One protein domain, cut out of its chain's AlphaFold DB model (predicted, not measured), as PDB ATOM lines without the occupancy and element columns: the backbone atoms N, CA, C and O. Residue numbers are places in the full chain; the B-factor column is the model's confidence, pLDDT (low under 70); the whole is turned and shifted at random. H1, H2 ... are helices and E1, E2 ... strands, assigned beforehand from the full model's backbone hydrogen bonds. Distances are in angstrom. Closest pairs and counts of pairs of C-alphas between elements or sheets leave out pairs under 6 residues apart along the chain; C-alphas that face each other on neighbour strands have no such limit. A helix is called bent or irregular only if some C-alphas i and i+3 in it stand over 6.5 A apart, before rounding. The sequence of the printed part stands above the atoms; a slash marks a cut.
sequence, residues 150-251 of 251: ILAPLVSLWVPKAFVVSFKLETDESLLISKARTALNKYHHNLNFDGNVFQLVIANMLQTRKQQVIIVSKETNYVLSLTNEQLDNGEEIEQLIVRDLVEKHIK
ATOM      1  N   ILE A 150     105.312 133.593 125.781       76.81
ATOM      2  CA  ILE A 150     106.088 133.317 127.010       76.81
ATOM      3  C   ILE A 150     107.602 133.179 126.775       76.81
ATOM      4  O   ILE A 150     108.383 133.337 127.704       76.81
ATOM      5  N   LEU A 151     108.055 132.962 125.534       72.50
ATOM      6  CA  LEU A 151     109.493 132.849 125.253       72.50
ATOM      7  C   LEU A 151     110.288 134.104 125.647       72.50
ATOM      8  O   LEU A 151     111.418 133.971 126.094       72.50
ATOM      9  N   ALA A 152     109.700 135.300 125.528       73.38
ATOM     10  CA  ALA A 152     110.367 136.534 125.942       73.38
ATOM     11  C   ALA A 152     110.676 136.548 127.454       73.38
ATOM     12  O   ALA A 152     111.856 136.589 127.790       73.38
ATOM     13  N   PRO A 153     109.681 136.457 128.365       75.75
ATOM     14  CA  PRO A 153     109.955 136.432 129.803       75.75
ATOM     15  C   PRO A 153     110.723 135.182 130.253       75.75
ATOM     16  O   PRO A 153     111.532 135.278 131.171       75.75
ATOM     17  N   LEU A 154     110.544 134.029 129.597       79.19
ATOM     18  CA  LEU A 154     111.341 132.830 129.884       79.19
ATOM     19  C   LEU A 154     112.838 133.127 129.742       79.19
ATOM     20  O   LEU A 154     113.612 132.876 130.662       79.19
ATOM     21  N   VAL A 155     113.227 133.684 128.596       75.62
ATOM     22  CA  VAL A 155     114.627 133.946 128.261       75.62
ATOM     23  C   VAL A 155     115.208 135.080 129.103       75.62
ATOM     24  O   VAL A 155     116.317 134.946 129.609       75.62
ATOM     25  N   SER A 156     114.482 136.190 129.264       74.06
ATOM     26  CA  SER A 156     115.034 137.381 129.920       74.06
ATOM     27  C   SER A 156     114.913 137.373 131.444       74.06
ATOM     28  O   SER A 156     115.738 137.995 132.109       74.06
ATOM     29  N   LEU A 157     113.911 136.691 132.010       78.56
ATOM     30  CA  LEU A 157     113.613 136.746 133.448       78.56
ATOM     31  C   LEU A 157     113.853 135.413 134.156       78.56
ATOM     32  O   LEU A 157     114.388 135.409 135.262       78.56
ATOM     33  N   TRP A 158     113.443 134.288 133.565       83.44
ATOM     34  CA  TRP A 158     113.428 133.005 134.280       83.44
ATOM     35  C   TRP A 158     114.729 132.217 134.140       83.44
ATOM     36  O   TRP A 158     115.196 131.638 135.118       83.44
ATOM     37  N   VAL A 159     115.332 132.196 132.948       81.88
ATOM     38  CA  VAL A 159     116.558 131.427 132.679       81.88
ATOM     39  C   VAL A 159     117.646 132.247 131.964       81.88
ATOM     40  O   VAL A 159     118.176 131.808 130.945       81.88
ATOM     41  N   PRO A 160     118.067 133.408 132.507       79.69
ATOM     42  CA  PRO A 160     118.989 134.324 131.822       79.69
ATOM     43  C   PRO A 160     120.390 133.743 131.561       79.69
ATOM     44  O   PRO A 160     121.141 134.286 130.758       79.69
ATOM     45  N   LYS A 161     120.754 132.652 132.245       82.12
ATOM     46  CA  LYS A 161     122.053 131.972 132.117       82.12
ATOM     47  C   LYS A 161     121.982 130.654 131.338       82.12
ATOM     48  O   LYS A 161     123.002 129.989 131.196       82.12
ATOM     49  N   ALA A 162     120.796 130.231 130.898       85.81
ATOM     50  CA  ALA A 162     120.648 128.971 130.179       85.81
ATOM     51  C   ALA A 162     120.992 129.129 128.693       85.81
ATOM     52  O   ALA A 162     120.731 130.168 128.086       85.81
ATOM     53  N   PHE A 163     121.502 128.056 128.087       89.50
ATOM     54  CA  PHE A 163     121.621 127.949 126.637       89.50
ATOM     55  C   PHE A 163     120.241 127.665 126.030       89.50
ATOM     56  O   PHE A 163     119.706 126.566 126.186       89.50
ATOM     57  N   VAL A 164     119.636 128.660 125.370       88.75
ATOM     58  CA  VAL A 164     118.262 128.545 124.858       88.75
ATOM     59  C   VAL A 164     118.258 128.338 123.349       88.75
ATOM     60  O   VAL A 164     118.710 129.176 122.571       88.75
ATOM     61  N   VAL A 165     117.663 127.225 122.930       91.62
ATOM     62  CA  VAL A 165     117.465 126.883 121.522       91.62
ATOM     63  C   VAL A 165     115.973 126.855 121.231       91.62
ATOM     64  O   VAL A 165     115.200 126.219 121.944       91.62
ATOM     65  N   SER A 166     115.554 127.536 120.169       91.25
ATOM     66  CA  SER A 166     114.164 127.507 119.710       91.25
ATOM     67  C   SER A 166     114.063 126.993 118.278       91.25
ATOM     68  O   SER A 166     115.004 127.092 117.496       91.25
ATOM     69  N   PHE A 167     112.905 126.442 117.921       90.88
ATOM     70  CA  PHE A 167     112.650 125.936 116.577       90.88
ATOM     71  C   PHE A 167     111.748 126.888 115.796       90.88
ATOM     72  O   PHE A 167     110.762 127.426 116.315       90.88
ATOM     73  N   LYS A 168     112.070 127.071 114.515       90.12
ATOM     74  CA  LYS A 168     111.225 127.777 113.556       90.12
ATOM     75  C   LYS A 168     110.930 126.863 112.374       90.12
ATOM     76  O   LYS A 168     111.841 126.283 111.793       90.12
ATOM     77  N   LEU A 169     109.653 126.728 112.046       90.19
ATOM     78  CA  LEU A 169     109.174 125.979 110.893       90.19
ATOM     79  C   LEU A 169     108.498 126.965 109.945       90.19
ATOM     80  O   LEU A 169     107.615 127.701 110.380       90.19
ATOM     81  N   GLU A 170     108.905 126.971 108.683       90.88
ATOM     82  CA  GLU A 170     108.266 127.766 107.634       90.88
ATOM     83  C   GLU A 170     108.031 126.919 106.380       90.88
ATOM     84  O   GLU A 170     108.566 125.817 106.225       90.88
ATOM     85  N   THR A 171     107.190 127.439 105.492       90.88
ATOM     86  CA  THR A 171     106.912 126.868 104.165       90.88
ATOM     87  C   THR A 171     107.401 127.764 103.031       90.88
ATOM     88  O   THR A 171     107.377 127.331 101.884       90.88
ATOM     89  N   ASP A 172     107.845 128.984 103.351       91.31
ATOM     90  CA  ASP A 172     108.417 129.963 102.425       91.31
ATOM     91  C   ASP A 172     109.871 130.255 102.823       91.31
ATOM     92  O   ASP A 172     110.150 130.752 103.920       91.31
ATOM     93  N   GLU A 173     110.793 129.927 101.922       91.81
ATOM     94  CA  GLU A 173     112.233 130.050 102.131       91.81
ATOM     95  C   GLU A 173     112.663 131.508 102.325       91.81
ATOM     96  O   GLU A 173     113.516 131.798 103.169       91.81
ATOM     97  N   SER A 174     112.006 132.446 101.634       93.38
ATOM     98  CA  SER A 174     112.318 133.879 101.713       93.38
ATOM     99  C   SER A 174     112.044 134.471 103.102       93.38
ATOM    100  O   SER A 174     112.639 135.476 103.502       93.38
ATOM    101  N   LEU A 175     111.172 133.820 103.879       93.31
ATOM    102  CA  LEU A 175     110.772 134.254 105.213       93.31
ATOM    103  C   LEU A 175     111.521 133.536 106.337       93.31
ATOM    104  O   LEU A 175     111.511 134.019 107.471       93.31
ATOM    105  N   LEU A 176     112.164 132.398 106.064       92.94
ATOM    106  CA  LEU A 176     112.701 131.528 107.111       92.94
ATOM    107  C   LEU A 176     113.754 132.237 107.973       92.94
ATOM    108  O   LEU A 176     113.624 132.303 109.199       92.94
ATOM    109  N   ILE A 177     114.773 132.822 107.337       95.00
ATOM    110  CA  ILE A 177     115.876 133.489 108.042       95.00
ATOM    111  C   ILE A 177     115.421 134.797 108.685       95.00
ATOM    112  O   ILE A 177     115.777 135.078 109.831       95.00
ATOM    113  N   SER A 178     114.608 135.591 107.985       94.19
ATOM    114  CA  SER A 178     114.125 136.874 108.505       94.19
ATOM    115  C   SER A 178     113.245 136.673 109.744       94.19
ATOM    116  O   SER A 178     113.431 137.361 110.752       94.19
ATOM    117  N   LYS A 179     112.361 135.667 109.746       91.81
ATOM    118  CA  LYS A 179     111.552 135.304 110.919       91.81
ATOM    119  C   LYS A 179     112.369 134.667 112.040       91.81
ATOM    120  O   LYS A 179     112.068 134.921 113.208       91.81
ATOM    121  N   ALA A 180     113.398 133.877 111.725       91.44
ATOM    122  CA  ALA A 180     114.323 133.341 112.723       91.44
ATOM    123  C   ALA A 180     115.087 134.468 113.441       91.44
ATOM    124  O   ALA A 180     115.045 134.556 114.667       91.44
ATOM    125  N   ARG A 181     115.679 135.409 112.693       91.62
ATOM    126  CA  ARG A 181     116.362 136.588 113.257       91.62
ATOM    127  C   ARG A 181     115.410 137.514 114.010       91.62
ATOM    128  O   ARG A 181     115.764 138.036 115.061       91.62
ATOM    129  N   THR A 182     114.177 137.675 113.528       89.44
ATOM    130  CA  THR A 182     113.142 138.423 114.256       89.44
ATOM    131  C   THR A 182     112.817 137.768 115.597       89.44
ATOM    132  O   THR A 182     112.646 138.472 116.588       89.44
ATOM    133  N   ALA A 183     112.747 136.432 115.651       84.00
ATOM    134  CA  ALA A 183     112.535 135.709 116.900       84.00
ATOM    135  C   ALA A 183     113.693 135.942 117.882       84.00
ATOM    136  O   ALA A 183     113.421 136.324 119.014       84.00
ATOM    137  N   LEU A 184     114.948 135.823 117.431       84.81
ATOM    138  CA  LEU A 184     116.124 136.168 118.241       84.81
ATOM    139  C   LEU A 184     116.010 137.604 118.775       84.81
ATOM    140  O   LEU A 184     115.916 137.816 119.975       84.81
ATOM    141  N   ASN A 185     115.873 138.605 117.906       82.81
ATOM    142  CA  ASN A 185     115.829 140.008 118.336       82.81
ATOM    143  C   ASN A 185     114.683 140.316 119.316       82.81
ATOM    144  O   ASN A 185     114.868 141.090 120.251       82.81
ATOM    145  N   LYS A 186     113.514 139.691 119.134       76.44
ATOM    146  CA  LYS A 186     112.340 139.882 120.000       76.44
ATOM    147  C   LYS A 186     112.532 139.326 121.411       76.44
ATOM    148  O   LYS A 186     111.921 139.831 122.348       76.44
ATOM    149  N   TYR A 187     113.337 138.279 121.570       68.00
ATOM    150  CA  TYR A 187     113.617 137.674 122.876       68.00
ATOM    151  C   TYR A 187     114.906 138.220 123.514       68.00
ATOM    152  O   TYR A 187     115.205 137.903 124.659       68.00
ATOM    153  N   HIS A 188     115.629 139.101 122.813       61.59
ATOM    154  CA  HIS A 188     116.853 139.772 123.268       61.59
ATOM    155  C   HIS A 188     116.602 141.199 123.800       61.59
ATOM    156  O   HIS A 188     117.415 142.105 123.597       61.59
ATOM    157  N   HIS A 189     115.490 141.437 124.496       45.66
ATOM    158  CA  HIS A 189     115.305 142.711 125.190       45.66
ATOM    159  C   HIS A 189     116.055 142.688 126.528       45.66
ATOM    160  O   HIS A 189     115.523 142.224 127.527       45.66
ATOM    161  N   ASN A 190     117.280 143.228 126.507       39.28
ATOM    162  CA  ASN A 190     118.137 143.564 127.648       39.28
ATOM    163  C   ASN A 190     118.582 142.391 128.538       39.28
ATOM    164  O   ASN A 190     117.825 141.908 129.368       39.28
ATOM    165  N   LEU A 191     119.867 142.035 128.451       41.16
ATOM    166  CA  LEU A 191     120.831 142.259 129.536       41.16
ATOM    167  C   LEU A 191     122.228 141.870 129.039       41.16
ATOM    168  O   LEU A 191     122.593 140.703 128.938       41.16
ATOM    169  N   ASN A 192     123.009 142.906 128.740       40.09
ATOM    170  CA  ASN A 192     124.455 142.854 128.854       40.09
ATOM    171  C   ASN A 192     124.784 142.735 130.344       40.09
ATOM    172  O   ASN A 192     124.873 143.743 131.034       40.09
ATOM    173  N   PHE A 193     124.951 141.516 130.829       42.62
ATOM    174  CA  PHE A 193     125.933 141.226 131.863       42.62
ATOM    175  C   PHE A 193     126.713 140.042 131.292       42.62
ATOM    176  O   PHE A 193     126.160 138.968 131.097       42.62
ATOM    177  N   ASP A 194     127.947 140.313 130.873       47.47
ATOM    178  CA  ASP A 194     128.954 139.351 130.391       47.47
ATOM    179  C   ASP A 194     128.966 138.999 128.888       47.47
ATOM    180  O   ASP A 194     129.844 138.267 128.443       47.47
ATOM    181  N   GLY A 195     128.077 139.564 128.059       46.44
ATOM    182  CA  GLY A 195     128.201 139.511 126.586       46.44
ATOM    183  C   GLY A 195     127.952 138.146 125.921       46.44
ATOM    184  O   GLY A 195     127.987 138.055 124.698       46.44
ATOM    185  N   ASN A 196     127.627 137.112 126.697       47.47
ATOM    186  CA  ASN A 196     127.457 135.738 126.228       47.47
ATOM    187  C   ASN A 196     125.998 135.281 126.350       47.47
ATOM    188  O   ASN A 196     125.642 134.479 127.210       47.47
ATOM    189  N   VAL A 197     125.125 135.797 125.485       51.59
ATOM    190  CA  VAL A 197     123.772 135.245 125.330       51.59
ATOM    191  C   VAL A 197     123.803 134.225 124.197       51.59
ATOM    192  O   VAL A 197     123.681 134.573 123.022       51.59
ATOM    193  N   PHE A 198     123.980 132.953 124.554       65.50
ATOM    194  CA  PHE A 198     123.967 131.839 123.611       65.50
ATOM    195  C   PHE A 198     122.513 131.463 123.289       65.50
ATOM    196  O   PHE A 198     121.882 130.653 123.964       65.50
ATOM    197  N   GLN A 199     121.950 132.108 122.272       78.00
ATOM    198  CA  GLN A 199     120.633 131.774 121.735       78.00
ATOM    199  C   GLN A 199     120.749 131.359 120.279       78.00
ATOM    200  O   GLN A 199     121.401 132.034 119.480       78.00
ATOM    201  N   LEU A 200     120.082 130.262 119.929       90.81
ATOM    202  CA  LEU A 200     120.005 129.780 118.555       90.81
ATOM    203  C   LEU A 200     118.558 129.547 118.142       90.81
ATOM    204  O   LEU A 200     117.710 129.117 118.929       90.81
ATOM    205  N   VAL A 201     118.294 129.790 116.863       92.69
ATOM    206  CA  VAL A 201     117.078 129.328 116.202       92.69
ATOM    207  C   VAL A 201     117.458 128.239 115.212       92.69
ATOM    208  O   VAL A 201     118.222 128.482 114.282       92.69
ATOM    209  N   ILE A 202     116.886 127.050 115.381       95.62
ATOM    210  CA  ILE A 202     116.958 125.980 114.388       95.62
ATOM    211  C   ILE A 202     115.778 126.155 113.442       95.62
ATOM    212  O   ILE A 202     114.618 125.913 113.793       95.62
ATOM    213  N   ALA A 203     116.084 126.631 112.245       94.56
ATOM    214  CA  ALA A 203     115.127 127.000 111.225       94.56
ATOM    215  C   ALA A 203     115.008 125.868 110.191       94.56
ATOM    216  O   ALA A 203     116.006 125.366 109.683       94.56
ATOM    217  N   ASN A 204     113.783 125.441 109.892       92.31
ATOM    218  CA  ASN A 204     113.513 124.267 109.065       92.31
ATOM    219  C   ASN A 204     112.417 124.604 108.053       92.31
ATOM    220  O   ASN A 204     111.393 125.187 108.423       92.31
ATOM    221  N   MET A 205     112.596 124.173 106.808       92.81
ATOM    222  CA  MET A 205     111.522 124.152 105.818       92.81
ATOM    223  C   MET A 205     110.701 122.877 105.992       92.81
ATOM    224  O   MET A 205     111.267 121.801 106.178       92.81
ATOM    225  N   LEU A 206     109.370 122.966 105.930       87.19
ATOM    226  CA  LEU A 206     108.487 121.810 106.148       87.19
ATOM    227  C   LEU A 206     108.831 120.610 105.253       87.19
ATOM    228  O   LEU A 206     108.772 119.469 105.718       87.19
ATOM    229  N   GLN A 207     109.210 120.879 104.006       87.56
ATOM    230  CA  GLN A 207     109.505 119.884 102.978       87.56
ATOM    231  C   GLN A 207     110.832 119.157 103.235       87.56
ATOM    232  O   GLN A 207     110.918 117.954 103.013       87.56
ATOM    233  N   THR A 208     111.847 119.858 103.748       91.06
ATOM    234  CA  THR A 208     113.210 119.322 103.923       91.06
ATOM    235  C   THR A 208     113.594 119.093 105.381       91.06
ATOM    236  O   THR A 208     114.704 118.657 105.654       91.06
ATOM    237  N   ARG A 209     112.679 119.297 106.339       90.56
ATOM    238  CA  ARG A 209     112.954 119.242 107.790       90.56
ATOM    239  C   ARG A 209     113.612 117.957 108.307       90.56
ATOM    240  O   ARG A 209     114.132 117.969 109.418       90.56
ATOM    241  N   LYS A 210     113.518 116.841 107.576       92.81
ATOM    242  CA  LYS A 210     114.178 115.569 107.926       92.81
ATOM    243  C   LYS A 210     115.600 115.454 107.371       92.81
ATOM    244  O   LYS A 210     116.379 114.686 107.905       92.81
ATOM    245  N   GLN A 211     115.914 116.205 106.322       95.81
ATOM    246  CA  GLN A 211     117.196 116.165 105.627       95.81
ATOM    247  C   GLN A 211     118.085 117.347 106.001       95.81
ATOM    248  O   GLN A 211     119.293 117.183 106.113       95.81
ATOM    249  N   GLN A 212     117.506 118.537 106.172       96.69
ATOM    250  CA  GLN A 212     118.256 119.775 106.321       96.69
ATOM    251  C   GLN A 212     117.611 120.716 107.333       96.69
ATOM    252  O   GLN A 212     116.388 120.883 107.381       96.69
ATOM    253  N   VAL A 213     118.470 121.394 108.092       97.44
ATOM    254  CA  VAL A 213     118.115 122.514 108.963       97.44
ATOM    255  C   VAL A 213     119.124 123.649 108.805       97.44
ATOM    256  O   VAL A 213     120.270 123.436 108.403       97.44
ATOM    257  N   ILE A 214     118.709 124.867 109.136       97.44
ATOM    258  CA  ILE A 214     119.579 126.039 109.185       97.44
ATOM    259  C   ILE A 214     119.712 126.471 110.640       97.44
ATOM    260  O   ILE A 214     118.720 126.806 111.288       97.44
ATOM    261  N   ILE A 215     120.937 126.484 111.151       96.44
ATOM    262  CA  ILE A 215     121.243 127.040 112.464       96.44
ATOM    263  C   ILE A 215     121.432 128.543 112.299       96.44
ATOM    264  O   ILE A 215     122.268 128.984 111.510       96.44
ATOM    265  N   VAL A 216     120.638 129.333 113.018       94.38
ATOM    266  CA  VAL A 216     120.627 130.796 112.933       94.38
ATOM    267  C   VAL A 216     121.024 131.376 114.286       94.38
ATOM    268  O   VAL A 216     120.353 131.135 115.291       94.38
ATOM    269  N   SER A 217     122.102 132.156 114.291       90.94
ATOM    270  CA  SER A 217     122.498 133.037 115.390       90.94
ATOM    271  C   SER A 217     122.166 134.492 115.034       90.94
ATOM    272  O   SER A 217     121.570 134.784 113.989       90.94
ATOM    273  N   LYS A 218     122.514 135.431 115.916       85.19
ATOM    274  CA  LYS A 218     122.281 136.857 115.674       85.19
ATOM    275  C   LYS A 218     123.166 137.385 114.539       85.19
ATOM    276  O   LYS A 218     122.717 138.213 113.748       85.19
ATOM    277  N   GLU A 219     124.385 136.878 114.418       84.44
ATOM    278  CA  GLU A 219     125.379 137.334 113.452       84.44
ATOM    279  C   GLU A 219     125.382 136.441 112.206       84.44
ATOM    280  O   GLU A 219     125.287 136.930 111.078       84.44
ATOM    281  N   THR A 220     125.408 135.125 112.396       91.06
ATOM    282  CA  THR A 220     125.680 134.143 111.342       91.06
ATOM    283  C   THR A 220     124.572 133.106 111.205       91.06
ATOM    284  O   THR A 220     123.702 132.949 112.059       91.06
ATOM    285  N   ASN A 221     124.597 132.369 110.101       95.44
ATOM    286  CA  ASN A 221     123.801 131.164 109.945       95.44
ATOM    287  C   ASN A 221     124.547 130.163 109.068       95.44
ATOM    288  O   ASN A 221     125.310 130.555 108.189       95.44
ATOM    289  N   TYR A 222     124.309 128.878 109.294       96.56
ATOM    290  CA  TYR A 222     124.904 127.798 108.512       96.56
ATOM    291  C   TYR A 222     123.955 126.607 108.447       96.56
ATOM    292  O   TYR A 222     122.980 126.517 109.195       96.56
ATOM    293  N   VAL A 223     124.225 125.713 107.506       97.69
ATOM    294  CA  VAL A 223     123.365 124.579 107.182       97.69
ATOM    295  C   VAL A 223     123.932 123.306 107.798       97.69
ATOM    296  O   VAL A 223     125.130 123.054 107.696       97.69
ATOM    297  N   LEU A 224     123.057 122.493 108.386       98.00
ATOM    298  CA  LEU A 224     123.316 121.081 108.653       98.00
ATOM    299  C   LEU A 224     122.428 120.267 107.712       98.00
ATOM    300  O   LEU A 224     121.219 120.504 107.654       98.00
ATOM    301  N   SER A 225     123.018 119.333 106.971       97.81
ATOM    302  CA  SER A 225     122.310 118.511 105.989       97.81
ATOM    303  C   SER A 225     122.841 117.085 105.973       97.81
ATOM    304  O   SER A 225     124.054 116.889 106.023       97.81
ATOM    305  N   LEU A 226     121.938 116.121 105.827       97.50
ATOM    306  CA  LEU A 226     122.270 114.736 105.509       97.50
ATOM    307  C   LEU A 226     122.428 114.553 103.995       97.50
ATOM    308  O   LEU A 226     121.680 115.144 103.204       97.50
ATOM    309  N   THR A 227     123.377 113.708 103.593       96.75
ATOM    310  CA  THR A 227     123.449 113.208 102.214       96.75
ATOM    311  C   THR A 227     122.317 112.210 101.950       96.75
ATOM    312  O   THR A 227     121.686 111.697 102.876       96.75
ATOM    313  N   ASN A 228     122.055 111.912 100.675       94.69
ATOM    314  CA  ASN A 228     121.070 110.886 100.320       94.69
ATOM    315  C   ASN A 228     121.482 109.504 100.851       94.69
ATOM    316  O   ASN A 228     120.640 108.787 101.365       94.69
ATOM    317  N   GLU A 229     122.778 109.180 100.822       96.31
ATOM    318  CA  GLU A 229     123.305 107.927 101.376       96.31
ATOM    319  C   GLU A 229     123.038 107.809 102.884       96.31
ATOM    320  O   GLU A 229     122.588 106.770 103.355       96.31
ATOM    321  N   GLN A 230     123.245 108.888 103.644       95.94
ATOM    322  CA  GLN A 230     122.948 108.908 105.080       95.94
ATOM    323  C   GLN A 230     121.450 108.716 105.352       95.94
ATOM    324  O   GLN A 230     121.075 107.964 106.249       95.94
ATOM    325  N   LEU A 231     120.585 109.357 104.556       92.31
ATOM    326  CA  LEU A 231     119.135 109.164 104.652       92.31
ATOM    327  C   LEU A 231     118.722 107.720 104.342       92.31
ATOM    328  O   LEU A 231     117.887 107.166 105.055       92.31
ATOM    329  N   ASP A 232     119.314 107.117 103.311       93.31
ATOM    330  CA  ASP A 232     119.042 105.734 102.908       93.31
ATOM    331  C   ASP A 232     119.521 104.730 103.971       93.31
ATOM    332  O   ASP A 232     118.878 103.704 104.192       93.31
ATOM    333  N   ASN A 233     120.589 105.068 104.701       94.94
ATOM    334  CA  ASN A 233     121.079 104.314 105.859       94.94
ATOM    335  C   ASN A 233     120.250 104.537 107.139       94.94
ATOM    336  O   ASN A 233     120.528 103.921 108.168       94.94
ATOM    337  N   GLY A 234     119.224 105.394 107.093       91.75
ATOM    338  CA  GLY A 234     118.347 105.673 108.227       91.75
ATOM    339  C   GLY A 234     118.920 106.653 109.251       91.75
ATOM    340  O   GLY A 234     118.406 106.712 110.368       91.75
ATOM    341  N   GLU A 235     119.953 107.428 108.900       95.50
ATOM    342  CA  GLU A 235     120.460 108.486 109.773       95.50
ATOM    343  C   GLU A 235     119.414 109.590 109.976       95.50
ATOM    344  O   GLU A 235     118.640 109.952 109.083       95.50
ATOM    345  N   GLU A 236     119.408 110.160 111.177       96.94
ATOM    346  CA  GLU A 236     118.448 111.180 111.585       96.94
ATOM    347  C   GLU A 236     119.157 112.528 111.746       96.94
ATOM    348  O   GLU A 236     120.175 112.635 112.430       96.94
ATOM    349  N   ILE A 237     118.609 113.594 111.148       97.88
ATOM    350  CA  ILE A 237     119.218 114.941 111.169       97.88
ATOM    351  C   ILE A 237     119.438 115.455 112.599       97.88
ATOM    352  O   ILE A 237     120.316 116.281 112.854       97.88
ATOM    353  N   GLU A 238     118.646 114.959 113.546       98.19
ATOM    354  CA  GLU A 238     118.771 115.224 114.970       98.19
ATOM    355  C   GLU A 238     120.134 114.817 115.549       98.19
ATOM    356  O   GLU A 238     120.592 115.501 116.463       98.19
ATOM    357  N   GLN A 239     120.825 113.820 114.985       97.94
ATOM    358  CA  GLN A 239     122.200 113.485 115.366       97.94
ATOM    359  C   GLN A 239     123.147 114.664 115.102       97.94
ATOM    360  O   GLN A 239     123.902 115.078 115.983       97.94
ATOM    361  N   LEU A 240     123.071 115.257 113.901       98.25
ATOM    362  CA  LEU A 240     123.887 116.418 113.526       98.25
ATOM    363  C   LEU A 240     123.533 117.645 114.371       98.25
ATOM    364  O   LEU A 240     124.426 118.377 114.795       98.25
ATOM    365  N   ILE A 241     122.237 117.856 114.626       97.88
ATOM    366  CA  ILE A 241     121.747 118.959 115.458       97.88
ATOM    367  C   ILE A 241     122.292 118.837 116.876       97.88
ATOM    368  O   ILE A 241     122.882 119.785 117.384       97.88
ATOM    369  N   VAL A 242     122.090 117.692 117.532       98.12
ATOM    370  CA  VAL A 242     122.486 117.518 118.931       98.12
ATOM    371  C   VAL A 242     123.998 117.618 119.071       98.12
ATOM    372  O   VAL A 242     124.450 118.342 119.953       98.12
ATOM    373  N   ARG A 243     124.775 117.015 118.164       97.38
ATOM    374  CA  ARG A 243     126.236 117.168 118.149       97.38
ATOM    375  C   ARG A 243     126.656 118.643 118.114       97.38
ATOM    376  O   ARG A 243     127.424 119.080 118.967       97.38
ATOM    377  N   ASP A 244     126.101 119.426 117.187       96.19
ATOM    378  CA  ASP A 244     126.403 120.860 117.063       96.19
ATOM    379  C   ASP A 244     125.987 121.662 118.313       96.19
ATOM    380  O   ASP A 244     126.723 122.540 118.769       96.19
ATOM    381  N   LEU A 245     124.839 121.342 118.920       95.25
ATOM    382  CA  LEU A 245     124.388 121.988 120.156       95.25
ATOM    383  C   LEU A 245     125.274 121.640 121.357       95.25
ATOM    384  O   LEU A 245     125.563 122.514 122.175       95.25
ATOM    385  N   VAL A 246     125.717 120.387 121.471       94.94
ATOM    386  CA  VAL A 246     126.613 119.931 122.543       94.94
ATOM    387  C   VAL A 246     127.960 120.643 122.450       94.94
ATOM    388  O   VAL A 246     128.436 121.163 123.459       94.94
ATOM    389  N   GLU A 247     128.536 120.744 121.250       93.19
ATOM    390  CA  GLU A 247     129.791 121.471 121.010       93.19
ATOM    391  C   GLU A 247     129.698 122.948 121.411       93.19
ATOM    392  O   GLU A 247     130.651 123.514 121.951       93.19
ATOM    393  N   LYS A 248     128.545 123.583 121.173       89.88
ATOM    394  CA  LYS A 248     128.331 124.992 121.533       89.88
ATOM    395  C   LYS A 248     128.018 125.210 122.998       89.88
ATOM    396  O   LYS A 248     128.413 126.237 123.523       89.88
ATOM    397  N   HIS A 249     127.367 124.261 123.662       87.50
ATOM    398  CA  HIS A 249     127.084 124.356 125.094       87.50
ATOM    399  C   HIS A 249     128.337 124.154 125.973       87.50
ATOM    400  O   HIS A 249     128.269 124.299 127.188       87.50
ATOM    401  N   ILE A 250     129.475 123.739 125.400       70.00
ATOM    402  CA  ILE A 250     130.764 123.632 126.114       70.00
ATOM    403  C   ILE A 250     131.497 124.988 126.181       70.00
ATOM    404  O   ILE A 250     132.350 125.157 127.051       70.00
ATOM    405  N   LYS A 251     131.190 125.921 125.272       52.25
ATOM    406  CA  LYS A 251     131.845 127.233 125.151       52.25
ATOM    407  C   LYS A 251     131.092 128.307 125.925       52.25
ATOM    408  O   LYS A 251     131.779 129.246 126.380       52.25
TER     409      LYS A 251
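AT A GLANCE: This is residues 150 to 251 of the 251 residues of a protein of Trachymyrmex zeteki (UniProt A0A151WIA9). A strongly twisted sheet of four strands is sandwiched between two helices, H2 along one face and H4 along the other, making three layers. H1 packs by the last residues of H2, and small H3 lies far out beyond the sheet. The printed part has 102 residues, with H1 E1 H2 E2 E3 E4 H3 H4 along the chain; the mixed sheet has the order E1 E2 E3 E4. The class is mixed, helices and strands; the whole is compact, radius of gyration of the C-alphas 14.6 A, spans 46 by 31 by 23 A.

IN THESE COORDINATES: H1 is residues 151 to 158, beginning at C-alpha 151 (109.493, 132.849, 125.253). E1, 164 to 170, is 19.9 A long; H2, 173 to 187, 22.1 A, is irregular, with C-alphas 174 and 177 7.3 A apart. E2 is 199 to 205, 19.9 A; E3, 212 to 216; E4, 221 to 225; H3, 228 to 232. H4, 237 to 249, 18.6 A, ends at C-alpha 249 (127.084, 124.356, 125.094).

HOW THE PARTS SIT: E1 and E2 are parallel, N 168 to O 202 2.9 A; with H2 between them they form a strand-helix-strand unit, its crossover right-handed. E2 E3 E4 are a meander, two antiparallel hairpins in a row, with N 203 to O 214 2.8 A and N 215 to O 222 2.8 A. H2 is on the sheet at a height of 8.5 A, C-alphas of Ala 180 and Val 201 closest to E2 at 6.0 A. H4 is on the opposite face, height 8.2 A; its closest C-alphas to E4 are Leu 240 and Leu 224, 6.8 A. H1 touches H2 at residues 186 to 187 alone, closest C-alphas Ala 152 and Tyr 187, 4.6 A, and only grazes the sheet. H3 is not on the sheet. Every O i to N i+4 pair is within hydrogen-bond range in H1, H3 and H4, and 9 of 11 in H2.

THE WHOLE: The C-alphas farthest apart, Phe 193 and Asp 232, are 46.3 A apart. The printed part has no cut; the link H2 to E2 is long. Residues 187 to 198 and 251 are under pLDDT 70.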